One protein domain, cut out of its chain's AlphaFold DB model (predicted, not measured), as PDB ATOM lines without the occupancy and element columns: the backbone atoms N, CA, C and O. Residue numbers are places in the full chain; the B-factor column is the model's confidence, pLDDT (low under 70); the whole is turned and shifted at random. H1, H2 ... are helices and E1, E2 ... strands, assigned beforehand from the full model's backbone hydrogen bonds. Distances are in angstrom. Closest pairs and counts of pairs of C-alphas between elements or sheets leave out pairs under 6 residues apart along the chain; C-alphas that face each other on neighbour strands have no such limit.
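AT A GLANCE: This is residues 83 to 178 of the 179 residues of an uncharacterized protein of Aquimarina sp. BL5 (UniProt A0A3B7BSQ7). Helix H1 lies in the middle, with H3 crossing its first half, H2 and H4 near its other end, and the hairpin of E1 and E2 to one side. Residues 83 to 106 loop round the outside. The 96 printed residues hold H1, H2, H3, E1, E2, H4 in that order, mostly helix, with one antiparallel sheet. The whole is compact, radius of gyration of the C-alphas 13.0 A, spanning 38 by 30 by 20 A.

IN THESE COORDINATES: Find C-alpha 107 at (276.673, 236.360, 196.476); H1 runs 18.2 A to 119. Then come H2, 122 to 128, 10.0 A; H3, 137 to 148, 16.1 A; E1, 153 to 156, 9.5 A; E2, 162 to 166, 11.0 A; and H4, 169 to 176, 10.5 A, ending at (260.235, 236.992, 200.465).

HOW THE PARTS SIT: Residues 108 to 113 of H1 touch H3, about perpendicular at 81 degrees; the closest C-alphas, Glu 109 and Ile 142, are 6.1 A apart. H4 only just touches H1, with 3 C-alpha pairs within 8 A, closest Lys 114 and Val 175, 6.2 A. H2 and H1 only just touch, only at the corner, with 3 such pairs, closest Met 116 and Ile 125, 5.8 A. In the hairpin, N 153 and O 166 are 2.8 A apart, within hydrogen-bond range. In H1, H2, H3 and H4 every O i to N i+4 pair is within range.

THE WHOLE: The farthest C-alphas, Gln 92 and Ser 158, are 39.4 A apart. The printed part has no cut, and no link between named elements is long. Confidence is low, pLDDT under 70, at residues 88 to 103 and 177 to 178.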
ATOM      1  N   TYR A  83     267.907 244.065 189.592       91.06
ATOM      2  CA  TYR A  83     268.023 242.624 189.326       91.06
ATOM      3  C   TYR A  83     269.071 242.246 188.279       91.06
ATOM      4  O   TYR A  83     269.292 241.062 188.055       91.06
ATOM      5  N   SER A  84     269.712 243.203 187.610       92.19
ATOM      6  CA  SER A  84     270.685 242.878 186.566       92.19
ATOM      7  C   SER A  84     272.059 242.576 187.165       92.19
ATOM      8  O   SER A  84     272.645 243.482 187.758       92.19
ATOM      9  N   PRO A  85     272.640 241.384 186.938       89.50
ATOM     10  CA  PRO A  85     273.999 241.081 187.399       89.50
ATOM     11  C   PRO A  85     275.049 241.965 186.700       89.50
ATOM     12  O   PRO A  85     276.092 242.274 187.262       89.50
ATOM     13  N   ASN A  86     274.731 242.464 185.500       88.75
ATOM     14  CA  ASN A  86     275.575 243.384 184.730       88.75
ATOM     15  C   ASN A  86     275.503 244.860 185.181       88.75
ATOM     16  O   ASN A  86     276.107 245.734 184.552       88.75
ATOM     17  N   TYR A  87     274.748 245.187 186.235       87.88
ATOM     18  CA  TYR A  87     274.702 246.547 186.772       87.88
ATOM     19  C   TYR A  87     275.797 246.750 187.827       87.88
ATOM     20  O   TYR A  87     275.768 246.119 188.873       87.88
ATOM     21  N   ILE A  88     276.720 247.692 187.596       69.81
ATOM     22  CA  ILE A  88     277.923 247.964 188.426       69.81
ATOM     23  C   ILE A  88     277.599 248.411 189.883       69.81
ATOM     24  O   ILE A  88     278.500 248.671 190.670       69.81
ATOM     25  N   GLY A  89     276.324 248.465 190.283       62.00
ATOM     26  CA  GLY A  89     275.870 248.766 191.646       62.00
ATOM     27  C   GLY A  89     275.054 247.654 192.311       62.00
ATOM     28  O   GLY A  89     274.262 247.965 193.194       62.00
ATOM     29  N   TYR A  90     275.186 246.385 191.895       63.12
ATOM     30  CA  TYR A  90     274.459 245.264 192.524       63.12
ATOM     31  C   TYR A  90     274.877 244.995 193.987       63.12
ATOM     32  O   TYR A  90     274.201 244.253 194.700       63.12
ATOM     33  N   SER A  91     275.967 245.622 194.442       50.53
ATOM     34  CA  SER A  91     276.523 245.532 195.790       50.53
ATOM     35  C   SER A  91     275.698 246.344 196.793       50.53
ATOM     36  O   SER A  91     276.107 247.435 197.191       50.53
ATOM     37  N   GLN A  92     274.509 245.854 197.146       52.03
ATOM     38  CA  GLN A  92     273.769 246.253 198.353       52.03
ATOM     39  C   GLN A  92     272.575 245.319 198.628       52.03
ATOM     40  O   GLN A  92     271.527 245.753 199.103       52.03
ATOM     41  N   ILE A  93     272.692 244.023 198.311       51.66
ATOM     42  CA  ILE A  93     271.732 243.067 198.870       51.66
ATOM     43  C   ILE A  93     272.145 242.824 200.316       51.66
ATOM     44  O   ILE A  93     273.215 242.269 200.544       51.66
ATOM     45  N   ASP A  94     271.292 243.256 201.249       49.31
ATOM     46  CA  ASP A  94     271.381 242.944 202.678       49.31
ATOM     47  C   ASP A  94     271.830 241.492 202.883       49.31
ATOM     48  O   ASP A  94     271.139 240.545 202.482       49.31
ATOM     49  N   GLU A  95     273.002 241.325 203.495       49.84
ATOM     50  CA  GLU A  95     273.511 240.038 203.951       49.84
ATOM     51  C   GLU A  95     272.536 239.477 204.988       49.84
ATOM     52  O   GLU A  95     272.508 239.926 206.128       49.84
ATOM     53  N   THR A  96     271.691 238.518 204.603       51.88
ATOM     54  CA  THR A  96     270.831 237.810 205.562       51.88
ATOM     55  C   THR A  96     270.606 236.345 205.185       51.88
ATOM     56  O   THR A  96     270.235 236.022 204.053       51.88
ATOM     57  N   ASP A  97     270.848 235.482 206.181       48.75
ATOM     58  CA  ASP A  97     270.308 234.152 206.526       48.75
ATOM     59  C   ASP A  97     269.988 233.106 205.442       48.75
ATOM     60  O   ASP A  97     269.367 232.082 205.730       48.75
ATOM     61  N   LEU A  98     270.467 233.256 204.209       49.53
ATOM     62  CA  LEU A  98     270.518 232.132 203.263       49.53
ATOM     63  C   LEU A  98     271.596 231.100 203.645       49.53
ATOM     64  O   LEU A  98     271.574 229.980 203.136       49.53
ATOM     65  N   GLU A  99     272.513 231.458 204.549       50.69
ATOM     66  CA  GLU A  99     273.701 230.667 204.887       50.69
ATOM     67  C   GLU A  99     273.408 229.389 205.686       50.69
ATOM     68  O   GLU A  99     274.229 228.475 205.673       50.69
ATOM     69  N   PHE A 100     272.248 229.267 206.345       46.91
ATOM     70  CA  PHE A 100     272.054 228.196 207.331       46.91
ATOM     71  C   PHE A 100     271.306 226.947 206.832       46.91
ATOM     72  O   PHE A 100     271.361 225.912 207.491       46.91
ATOM     73  N   GLN A 101     270.612 227.001 205.686       51.72
ATOM     74  CA  GLN A 101     269.827 225.850 205.186       51.72
ATOM     75  C   GLN A 101     270.227 225.337 203.798       51.72
ATOM     76  O   GLN A 101     269.929 224.187 203.481       51.72
ATOM     77  N   TYR A 102     270.948 226.125 202.997       56.34
ATOM     78  CA  TYR A 102     271.410 225.711 201.672       56.34
ATOM     79  C   TYR A 102     272.907 225.987 201.553       56.34
ATOM     80  O   TYR A 102     273.321 227.133 201.409       56.34
ATOM     81  N   ALA A 103     273.711 224.928 201.647       55.22
ATOM     82  CA  ALA A 103     275.168 224.961 201.540       55.22
ATOM     83  C   ALA A 103     275.690 225.946 200.465       55.22
ATOM     84  O   ALA A 103     275.222 225.936 199.325       55.22
ATOM     85  N   GLU A 104     276.667 226.771 200.861       73.44
ATOM     86  CA  GLU A 104     277.542 227.636 200.048       73.44
ATOM     87  C   GLU A 104     276.964 228.095 198.695       73.44
ATOM     88  O   GLU A 104     277.392 227.653 197.625       73.44
ATOM     89  N   ILE A 105     275.983 229.003 198.707       81.25
ATOM     90  CA  ILE A 105     275.643 229.796 197.515       81.25
ATOM     91  C   ILE A 105     276.417 231.109 197.499       81.25
ATOM     92  O   ILE A 105     276.456 231.819 198.503       81.25
ATOM     93  N   SER A 106     277.024 231.438 196.356       85.94
ATOM     94  CA  SER A 106     277.778 232.688 196.194       85.94
ATOM     95  C   SER A 106     276.863 233.915 196.243       85.94
ATOM     96  O   SER A 106     275.658 233.819 196.006       85.94
ATOM     97  N   GLU A 107     277.425 235.097 196.505       83.94
ATOM     98  CA  GLU A 107     276.673 236.360 196.476       83.94
ATOM     99  C   GLU A 107     275.948 236.565 195.136       83.94
ATOM    100  O   GLU A 107     274.767 236.906 195.106       83.94
ATOM    101  N   MET A 108     276.620 236.254 194.026       87.81
ATOM    102  CA  MET A 108     276.044 236.352 192.687       87.81
ATOM    103  C   MET A 108     274.914 235.333 192.462       87.81
ATOM    104  O   MET A 108     273.872 235.671 191.901       87.81
ATOM    105  N   GLU A 109     275.074 234.094 192.942       90.12
ATOM    106  CA  GLU A 109     274.005 233.084 192.935       90.12
ATOM    107  C   GLU A 109     272.775 233.569 193.721       90.12
ATOM    108  O   GLU A 109     271.651 233.451 193.230       90.12
ATOM    109  N   ARG A 110     272.980 234.169 194.903       87.12
ATOM    110  CA  ARG A 110     271.907 234.755 195.727       87.12
ATOM    111  C   ARG A 110     271.201 235.900 195.012       87.12
ATOM    112  O   ARG A 110     269.969 235.923 194.968       87.12
ATOM    113  N   PHE A 111     271.972 236.818 194.435       88.00
ATOM    114  CA  PHE A 111     271.462 237.960 193.684       88.00
ATOM    115  C   PHE A 111     270.565 237.503 192.525       88.00
ATOM    116  O   PHE A 111     269.413 237.933 192.415       88.00
ATOM    117  N   ILE A 112     271.051 236.564 191.707       92.44
ATOM    118  CA  ILE A 112     270.303 236.024 190.566       92.44
ATOM    119  C   ILE A 112     269.055 235.270 191.027       92.44
ATOM    120  O   ILE A 112     267.977 235.504 190.481       92.44
ATOM    121  N   LEU A 113     269.157 234.418 192.053       92.44
ATOM    122  CA  LEU A 113     268.015 233.674 192.587       92.44
ATOM    123  C   LEU A 113     266.909 234.618 193.085       92.44
ATOM    124  O   LEU A 113     265.747 234.466 192.695       92.44
ATOM    125  N   LYS A 114     267.271 235.631 193.882       89.81
ATOM    126  CA  LYS A 114     266.340 236.657 194.379       89.81
ATOM    127  C   LYS A 114     265.692 237.421 193.227       89.81
ATOM    128  O   LYS A 114     264.473 237.593 193.212       89.81
ATOM    129  N   GLY A 115     266.480 237.826 192.232       91.50
ATOM    130  CA  GLY A 115     265.967 238.489 191.036       91.50
ATOM    131  C   GLY A 115     264.975 237.620 190.260       91.50
ATOM    132  O   GLY A 115     263.886 238.077 189.917       91.50
ATOM    133  N   MET A 116     265.296 236.346 190.041       94.75
ATOM    134  CA  MET A 116     264.420 235.412 189.330       94.75
ATOM    135  C   MET A 116     263.092 235.170 190.063       94.75
ATOM    136  O   MET A 116     262.034 235.203 189.427       94.75
ATOM    137  N   ILE A 117     263.132 234.992 191.388       92.81
ATOM    138  CA  ILE A 117     261.935 234.814 192.227       92.81
ATOM    139  C   ILE A 117     261.050 236.064 192.195       92.81
ATOM    140  O   ILE A 117     259.835 235.947 192.025       92.81
ATOM    141  N   ASN A 118     261.642 237.256 192.294       91.12
ATOM    142  CA  ASN A 118     260.893 238.513 192.290       91.12
ATOM    143  C   ASN A 118     260.291 238.846 190.921       91.12
ATOM    144  O   ASN A 118     259.161 239.332 190.842       91.12
ATOM    145  N   LEU A 119     261.005 238.548 189.832       93.06
ATOM    146  CA  LEU A 119     260.520 238.793 188.472       93.06
ATOM    147  C   LEU A 119     259.412 237.815 188.056       93.06
ATOM    148  O   LEU A 119     258.564 238.198 187.248       93.06
ATOM    149  N   LYS A 120     259.400 236.578 188.584       89.12
ATOM    150  CA  LYS A 120     258.384 235.505 188.402       89.12
ATOM    151  C   LYS A 120     258.160 234.997 186.969       89.12
ATOM    152  O   LYS A 120     257.710 233.872 186.771       89.12
ATOM    153  N   SER A 121     258.437 235.810 185.956       93.06
ATOM    154  CA  SER A 121     258.146 235.555 184.549       93.06
ATOM    155  C   SER A 121     259.419 235.254 183.774       93.06
ATOM    156  O   SER A 121     260.373 236.029 183.823       93.06
ATOM    157  N   LYS A 122     259.395 234.189 182.960       94.94
ATOM    158  CA  LYS A 122     260.483 233.842 182.031       94.94
ATOM    159  C   LYS A 122     260.918 235.041 181.186       94.94
ATOM    160  O   LYS A 122     262.107 235.300 181.057       94.94
ATOM    161  N   MET A 123     259.954 235.779 180.633       95.38
ATOM    162  CA  MET A 123     260.235 236.930 179.775       95.38
ATOM    163  C   MET A 123     260.977 238.030 180.539       95.38
ATOM    164  O   MET A 123     261.923 238.612 180.022       95.38
ATOM    165  N   LEU A 124     260.566 238.303 181.780       95.00
ATOM    166  CA  LEU A 124     261.214 239.311 182.612       95.00
ATOM    167  C   LEU A 124     262.602 238.862 183.077       95.00
ATOM    168  O   LEU A 124     263.512 239.681 183.102       95.00
ATOM    169  N   ILE A 125     262.783 237.574 183.374       96.12
ATOM    170  CA  ILE A 125     264.088 236.992 183.710       96.12
ATOM    171  C   ILE A 125     265.055 237.140 182.532       96.12
ATOM    172  O   ILE A 125     266.149 237.669 182.699       96.12
ATOM    173  N   TYR A 126     264.635 236.760 181.326       95.81
ATOM    174  CA  TYR A 126     265.445 236.929 180.114       95.81
ATOM    175  C   TYR A 126     265.809 238.393 179.877       95.81
ATOM    176  O   TYR A 126     266.936 238.737 179.543       95.81
ATOM    177  N   LYS A 127     264.855 239.285 180.106       95.00
ATOM    178  CA  LYS A 127     265.043 240.708 179.869       95.00
ATOM    179  C   LYS A 127     265.930 241.387 180.911       95.00
ATOM    180  O   LYS A 127     266.723 242.247 180.554       95.00
ATOM    181  N   HIS A 128     265.791 241.062 182.193       95.06
ATOM    182  CA  HIS A 128     266.420 241.828 183.273       95.06
ATOM    183  C   HIS A 128     267.595 241.119 183.943       95.06
ATOM    184  O   HIS A 128     268.498 241.822 184.377       95.06
ATOM    185  N   ILE A 129     267.611 239.782 183.975       95.06
ATOM    186  CA  ILE A 129     268.754 238.998 184.464       95.06
ATOM    187  C   ILE A 129     269.733 238.745 183.314       95.06
ATOM    188  O   ILE A 129     270.888 239.127 183.408       95.06
ATOM    189  N   PHE A 130     269.253 238.181 182.197       95.06
ATOM    190  CA  PHE A 130     270.092 237.932 181.014       95.06
ATOM    191  C   PHE A 130     270.326 239.179 180.156       95.06
ATOM    192  O   PHE A 130     271.093 239.131 179.208       95.06
ATOM    193  N   ASN A 131     269.640 240.295 180.422       94.31
ATOM    194  CA  ASN A 131     269.712 241.499 179.579       94.31
ATOM    195  C   ASN A 131     269.451 241.244 178.080       94.31
ATOM    196  O   ASN A 131     269.917 241.987 177.225       94.31
ATOM    197  N   ASN A 132     268.620 240.240 177.772       91.56
ATOM    198  CA  ASN A 132     268.352 239.688 176.439       91.56
ATOM    199  C   ASN A 132     269.523 238.947 175.768       91.56
ATOM    200  O   ASN A 132     269.373 238.530 174.622       91.56
ATOM    201  N   ASP A 133     270.634 238.721 176.464       93.25
ATOM    202  CA  ASP A 133     271.720 237.857 176.012       93.25
ATOM    203  C   ASP A 133     271.538 236.438 176.571       93.25
ATOM    204  O   ASP A 133     271.990 236.097 177.661       93.25
ATOM    205  N   LEU A 134     270.827 235.592 175.823       91.69
ATOM    206  CA  LEU A 134     270.632 234.186 176.194       91.69
ATOM    207  C   LEU A 134     271.854 233.311 175.895       91.69
ATOM    208  O   LEU A 134     271.807 232.115 176.188       91.69
ATOM    209  N   GLU A 135     272.918 233.863 175.315       94.00
ATOM    210  CA  GLU A 135     274.162 233.145 175.044       94.00
ATOM    211  C   GLU A 135     275.204 233.349 176.155       94.00
ATOM    212  O   GLU A 135     276.248 232.691 176.128       94.00
ATOM    213  N   ASP A 136     274.898 234.174 177.166       94.00
ATOM    214  CA  ASP A 136     275.744 234.416 178.336       94.00
ATOM    215  C   ASP A 136     276.031 233.113 179.106       94.00
ATOM    216  O   ASP A 136     275.237 232.607 179.911       94.00
ATOM    217  N   ARG A 137     277.212 232.548 178.835       95.12
ATOM    218  CA  ARG A 137     277.656 231.264 179.389       95.12
ATOM    219  C   ARG A 137     277.926 231.338 180.884       95.12
ATOM    220  O   ARG A 137     277.698 230.342 181.574       95.12
ATOM    221  N   GLU A 138     278.399 232.475 181.387       94.44
ATOM    222  CA  GLU A 138     278.690 232.632 182.813       94.44
ATOM    223  C   GLU A 138     277.388 232.719 183.610       94.44
ATOM    224  O   GLU A 138     277.241 232.047 184.636       94.44
ATOM    225  N   LEU A 139     276.386 233.427 183.086       95.12
ATOM    226  CA  LEU A 139     275.064 233.457 183.699       95.12
ATOM    227  C   LEU A 139     274.378 232.083 183.665       95.12
ATOM    228  O   LEU A 139     273.821 231.636 184.672       95.12
ATOM    229  N   TRP A 140     274.473 231.353 182.548       96.38
ATOM    230  CA  TRP A 140     273.972 229.976 182.485       96.38
ATOM    231  C   TRP A 140     274.680 229.041 183.459       96.38
ATOM    232  O   TRP A 140     274.034 228.172 184.041       96.38
ATOM    233  N   LYS A 141     275.986 229.205 183.676       96.12
ATOM    234  CA  LYS A 141     276.739 228.422 184.663       96.12
ATOM    235  C   LYS A 141     276.194 228.634 186.074       96.12
ATOM    236  O   LYS A 141     275.996 227.656 186.792       96.12
ATOM    237  N   ILE A 142     275.882 229.878 186.436       95.31
ATOM    238  CA  ILE A 142     275.256 230.217 187.720       95.31
ATOM    239  C   ILE A 142     273.868 229.575 187.841       95.31
ATOM    240  O   ILE A 142     273.575 228.901 188.827       95.31
ATOM    241  N   ILE A 143     273.028 229.709 186.815       95.62
ATOM    242  CA  ILE A 143     271.674 229.135 186.801       95.62
ATOM    243  C   ILE A 143     271.710 227.604 186.893       95.62
ATOM    244  O   ILE A 143     270.972 227.014 187.679       95.62
ATOM    245  N   ASN A 144     272.609 226.949 186.161       95.06
ATOM    246  CA  ASN A 144     272.779 225.498 186.222       95.06
ATOM    247  C   ASN A 144     273.276 225.038 187.602       95.06
ATOM    248  O   ASN A 144     272.912 223.955 188.057       95.06
ATOM    249  N   ASN A 145     274.098 225.839 188.286       94.38
ATOM    250  CA  ASN A 145     274.502 225.546 189.660       94.38
ATOM    251  C   ASN A 145     273.328 225.676 190.637       94.38
ATOM    252  O   ASN A 145     273.148 224.793 191.474       94.38
ATOM    253  N   LEU A 146     272.499 226.717 190.504       93.50
ATOM    254  CA  LEU A 146     271.266 226.861 191.286       93.50
ATOM    255  C   LEU A 146     270.317 225.668 191.069       93.50
ATOM    256  O   LEU A 146     269.726 225.173 192.030       93.50
ATOM    257  N   GLU A 147     270.201 225.172 189.833       94.19
ATOM    258  CA  GLU A 147     269.386 223.993 189.507       94.19
ATOM    259  C   GLU A 147     269.955 222.716 190.139       94.19
ATOM    260  O   GLU A 147     269.226 221.971 190.791       94.19
ATOM    261  N   LYS A 148     271.273 222.491 190.046       92.69
ATOM    262  CA  LYS A 148     271.950 221.353 190.700       92.69
ATOM    263  C   LYS A 148     271.792 221.354 192.220       92.69
ATOM    264  O   LYS A 148     271.701 220.286 192.815       92.69
ATOM    265  N   LYS A 149     271.759 222.539 192.840       90.19
ATOM    266  CA  LYS A 149     271.513 222.720 194.281       90.19
ATOM    267  C   LYS A 149     270.034 222.548 194.660       90.19
ATOM    268  O   LYS A 149     269.698 222.645 195.835       90.19
ATOM    269  N   GLY A 150     269.144 222.312 193.691       90.94
ATOM    270  CA  GLY A 150     267.709 222.150 193.920       90.94
ATOM    271  C   GLY A 150     266.983 223.448 194.284       90.94
ATOM    272  O   GLY A 150     265.866 223.395 194.788       90.94
ATOM    273  N   LEU A 151     267.597 224.611 194.042       91.44
ATOM    274  CA  LEU A 151     267.031 225.925 194.384       91.44
ATOM    275  C   LEU A 151     266.084 226.454 193.308       91.44
ATOM    276  O   LEU A 151     265.204 227.271 193.584       91.44
ATOM    277  N   ILE A 152     266.263 225.980 192.079       94.19
ATOM    278  CA  ILE A 152     265.390 226.255 190.943       94.19
ATOM    279  C   ILE A 152     265.130 224.959 190.179       94.19
ATOM    280  O   ILE A 152     265.909 224.012 190.248       94.19
ATOM    281  N   TYR A 153     264.060 224.951 189.396       94.69
ATOM    282  CA  TYR A 153     263.767 223.910 188.419       94.69
ATOM    283  C   TYR A 153     263.427 224.561 187.076       94.69
ATOM    284  O   TYR A 153     262.549 225.431 187.009       94.69
ATOM    285  N   ILE A 154     264.114 224.168 186.000       95.50
ATOM    286  CA  ILE A 154     263.880 224.720 184.664       95.50
ATOM    287  C   ILE A 154     262.894 223.820 183.917       95.50
ATOM    288  O   ILE A 154     263.236 222.750 183.417       95.50
ATOM    289  N   GLU A 155     261.649 224.279 183.790       95.12
ATOM    290  CA  GLU A 155     260.626 223.569 183.027       95.12
ATOM    291  C   GLU A 155     260.926 223.700 181.529       95.12
ATOM    292  O   GLU A 155     261.021 224.814 180.998       95.12
ATOM    293  N   ARG A 156     261.041 222.566 180.834       95.06
ATOM    294  CA  ARG A 156     261.310 222.502 179.392       95.06
ATOM    295  C   ARG A 156     260.172 221.819 178.640       95.06
ATOM    296  O   ARG A 156     259.465 220.975 179.180       95.06
ATOM    297  N   THR A 157     259.980 222.213 177.391       94.88
ATOM    298  CA  THR A 157     259.123 221.518 176.425       94.88
ATOM    299  C   THR A 157     259.814 220.258 175.892       94.88
ATOM    300  O   THR A 157     261.003 220.039 176.126       94.88
ATOM    301  N   SER A 158     259.081 219.433 175.138       94.06
ATOM    302  CA  SER A 158     259.608 218.211 174.508       94.06
ATOM    303  C   SER A 158     260.718 218.473 173.483       94.06
ATOM    304  O   SER A 158     261.531 217.593 173.235       94.06
ATOM    305  N   ASP A 159     260.778 219.678 172.908       94.81
ATOM    306  CA  ASP A 159     261.862 220.155 172.036       94.81
ATOM    307  C   ASP A 159     262.970 220.901 172.812       94.81
ATOM    308  O   ASP A 159     263.706 221.705 172.245       94.81
ATOM    309  N   CYS A 160     263.082 220.657 174.123       86.81
ATOM    310  CA  CYS A 160     264.095 221.202 175.037       86.81
ATOM    311  C   CYS A 160     264.089 222.731 175.224       86.81
ATOM    312  O   CYS A 160     264.965 223.270 175.919       86.81
ATOM    313  N   LYS A 161     263.096 223.447 174.680       90.81
ATOM    314  CA  LYS A 161     262.944 224.890 174.903       90.81
ATOM    315  C   LYS A 161     262.491 225.167 176.328       90.81
ATOM    316  O   LYS A 161     261.656 224.468 176.891       90.81
ATOM    317  N   ILE A 162     263.008 226.241 176.913       92.62
ATOM    318  CA  ILE A 162     262.626 226.643 178.267       92.62
ATOM    319  C   ILE A 162     261.205 227.202 178.241       92.62
ATOM    320  O   ILE A 162     260.917 228.235 177.620       92.62
ATOM    321  N   LYS A 163     260.310 226.520 178.947       94.19
ATOM    322  CA  LYS A 163     258.927 226.929 179.171       94.19
ATOM    323  C   LYS A 163     258.852 227.945 180.306       94.19
ATOM    324  O   LYS A 163     258.232 228.993 180.116       94.19
ATOM    325  N   GLY A 164     259.555 227.703 181.412       95.00
ATOM    326  CA  GLY A 164     259.624 228.629 182.539       95.00
ATOM    327  C   GLY A 164     260.573 228.182 183.646       95.00
ATOM    328  O   GLY A 164     261.138 227.095 183.598       95.00
ATOM    329  N   PHE A 165     260.721 229.042 184.650       96.00
ATOM    330  CA  PHE A 165     261.501 228.778 185.854       96.00
ATOM    331  C   PHE A 165     260.546 228.538 187.022       96.00
ATOM    332  O   PHE A 165     259.571 229.276 187.187       96.00
ATOM    333  N   LYS A 166     260.800 227.487 187.797       95.75
ATOM    334  CA  LYS A 166     260.048 227.119 188.997       95.75
ATOM    335  C   LYS A 166     260.975 227.163 190.204       95.75
ATOM    336  O   LYS A 166     262.181 226.972 190.069       95.75
ATOM    337  N   PHE A 167     260.391 227.398 191.370       93.12
ATOM    338  CA  PHE A 167     261.109 227.561 192.628       93.12
ATOM    339  C   PHE A 167     260.396 226.733 193.700       93.12
ATOM    340  O   PHE A 167     259.160 226.794 193.753       93.12
ATOM    341  N   PRO A 168     261.121 225.969 194.535       92.00
ATOM    342  CA  PRO A 168     260.538 225.346 195.717       92.00
ATOM    343  C   PRO A 168     259.898 226.400 196.622       92.00
ATOM    344  O   PRO A 168     260.377 227.534 196.721       92.00
ATOM    345  N   PHE A 169     258.802 226.034 197.280       90.00
ATOM    346  CA  PHE A 169     258.023 226.967 198.091       90.00
ATOM    347  C   PHE A 169     258.846 227.543 199.251       90.00
ATOM    348  O   PHE A 169     258.785 228.740 199.524       90.00
ATOM    349  N   GLU A 170     259.671 226.708 199.873       86.88
ATOM    350  CA  GLU A 170     260.551 227.041 200.988       86.88
ATOM    351  C   GLU A 170     261.579 228.104 200.578       86.88
ATOM    352  O   GLU A 170     261.773 229.094 201.284       86.88
ATOM    353  N   VAL A 171     262.162 227.963 199.382       87.69
ATOM    354  CA  VAL A 171     263.111 228.932 198.812       87.69
ATOM    355  C   VAL A 171     262.426 230.283 198.583       87.69
ATOM    356  O   VAL A 171     262.969 231.330 198.935       87.69
ATOM    357  N   VAL A 172     261.204 230.273 198.040       88.31
ATOM    358  CA  VAL A 172     260.419 231.500 197.827       88.31
ATOM    359  C   VAL A 172     260.090 232.187 199.153       88.31
ATOM    360  O   VAL A 172     260.181 233.411 199.245       88.31
ATOM    361  N   GLN A 173     259.716 231.426 200.186       85.00
ATOM    362  CA  GLN A 173     259.434 231.981 201.509       85.00
ATOM    363  C   GLN A 173     260.663 232.643 202.128       85.00
ATOM    364  O   GLN A 173     260.537 233.725 202.697       85.00
ATOM    365  N   LEU A 174     261.837 232.026 202.012       79.38
ATOM    366  CA  LEU A 174     263.079 232.587 202.542       79.38
ATOM    367  C   LEU A 174     263.433 233.916 201.870       79.38
ATOM    368  O   LEU A 174     263.740 234.883 202.558       79.38
ATOM    369  N   VAL A 175     263.307 233.991 200.544       79.31
ATOM    370  CA  VAL A 175     263.592 235.222 199.793       79.31
ATOM    371  C   VAL A 175     262.581 236.335 200.094       79.31
ATOM    372  O   VAL A 175     262.966 237.499 200.180       79.31
ATOM    373  N   ASN A 176     261.300 236.000 200.275       74.31
ATOM    374  CA  ASN A 176     260.235 236.992 200.465       74.31
ATOM    375  C   ASN A 176     260.012 237.430 201.918       74.31
ATOM    376  O   ASN A 176     259.404 238.472 202.126       74.31
ATOM    377  N   LYS A 177     260.494 236.687 202.925       63.41
ATOM    378  CA  LYS A 177     260.456 237.113 204.344       63.41
ATOM    379  C   LYS A 177     261.256 238.399 204.622       63.41
ATOM    380  O   LYS A 177     261.211 238.906 205.734       63.41
ATOM    381  N   GLN A 178     261.987 238.896 203.626       54.19
ATOM    382  CA  GLN A 178     262.876 240.055 203.693       54.19
ATOM    383  C   GLN A 178     262.237 241.359 203.160       54.19
ATOM    384  O   GLN A 178     262.974 242.299 202.865       54.19
TER     385      GLN A 178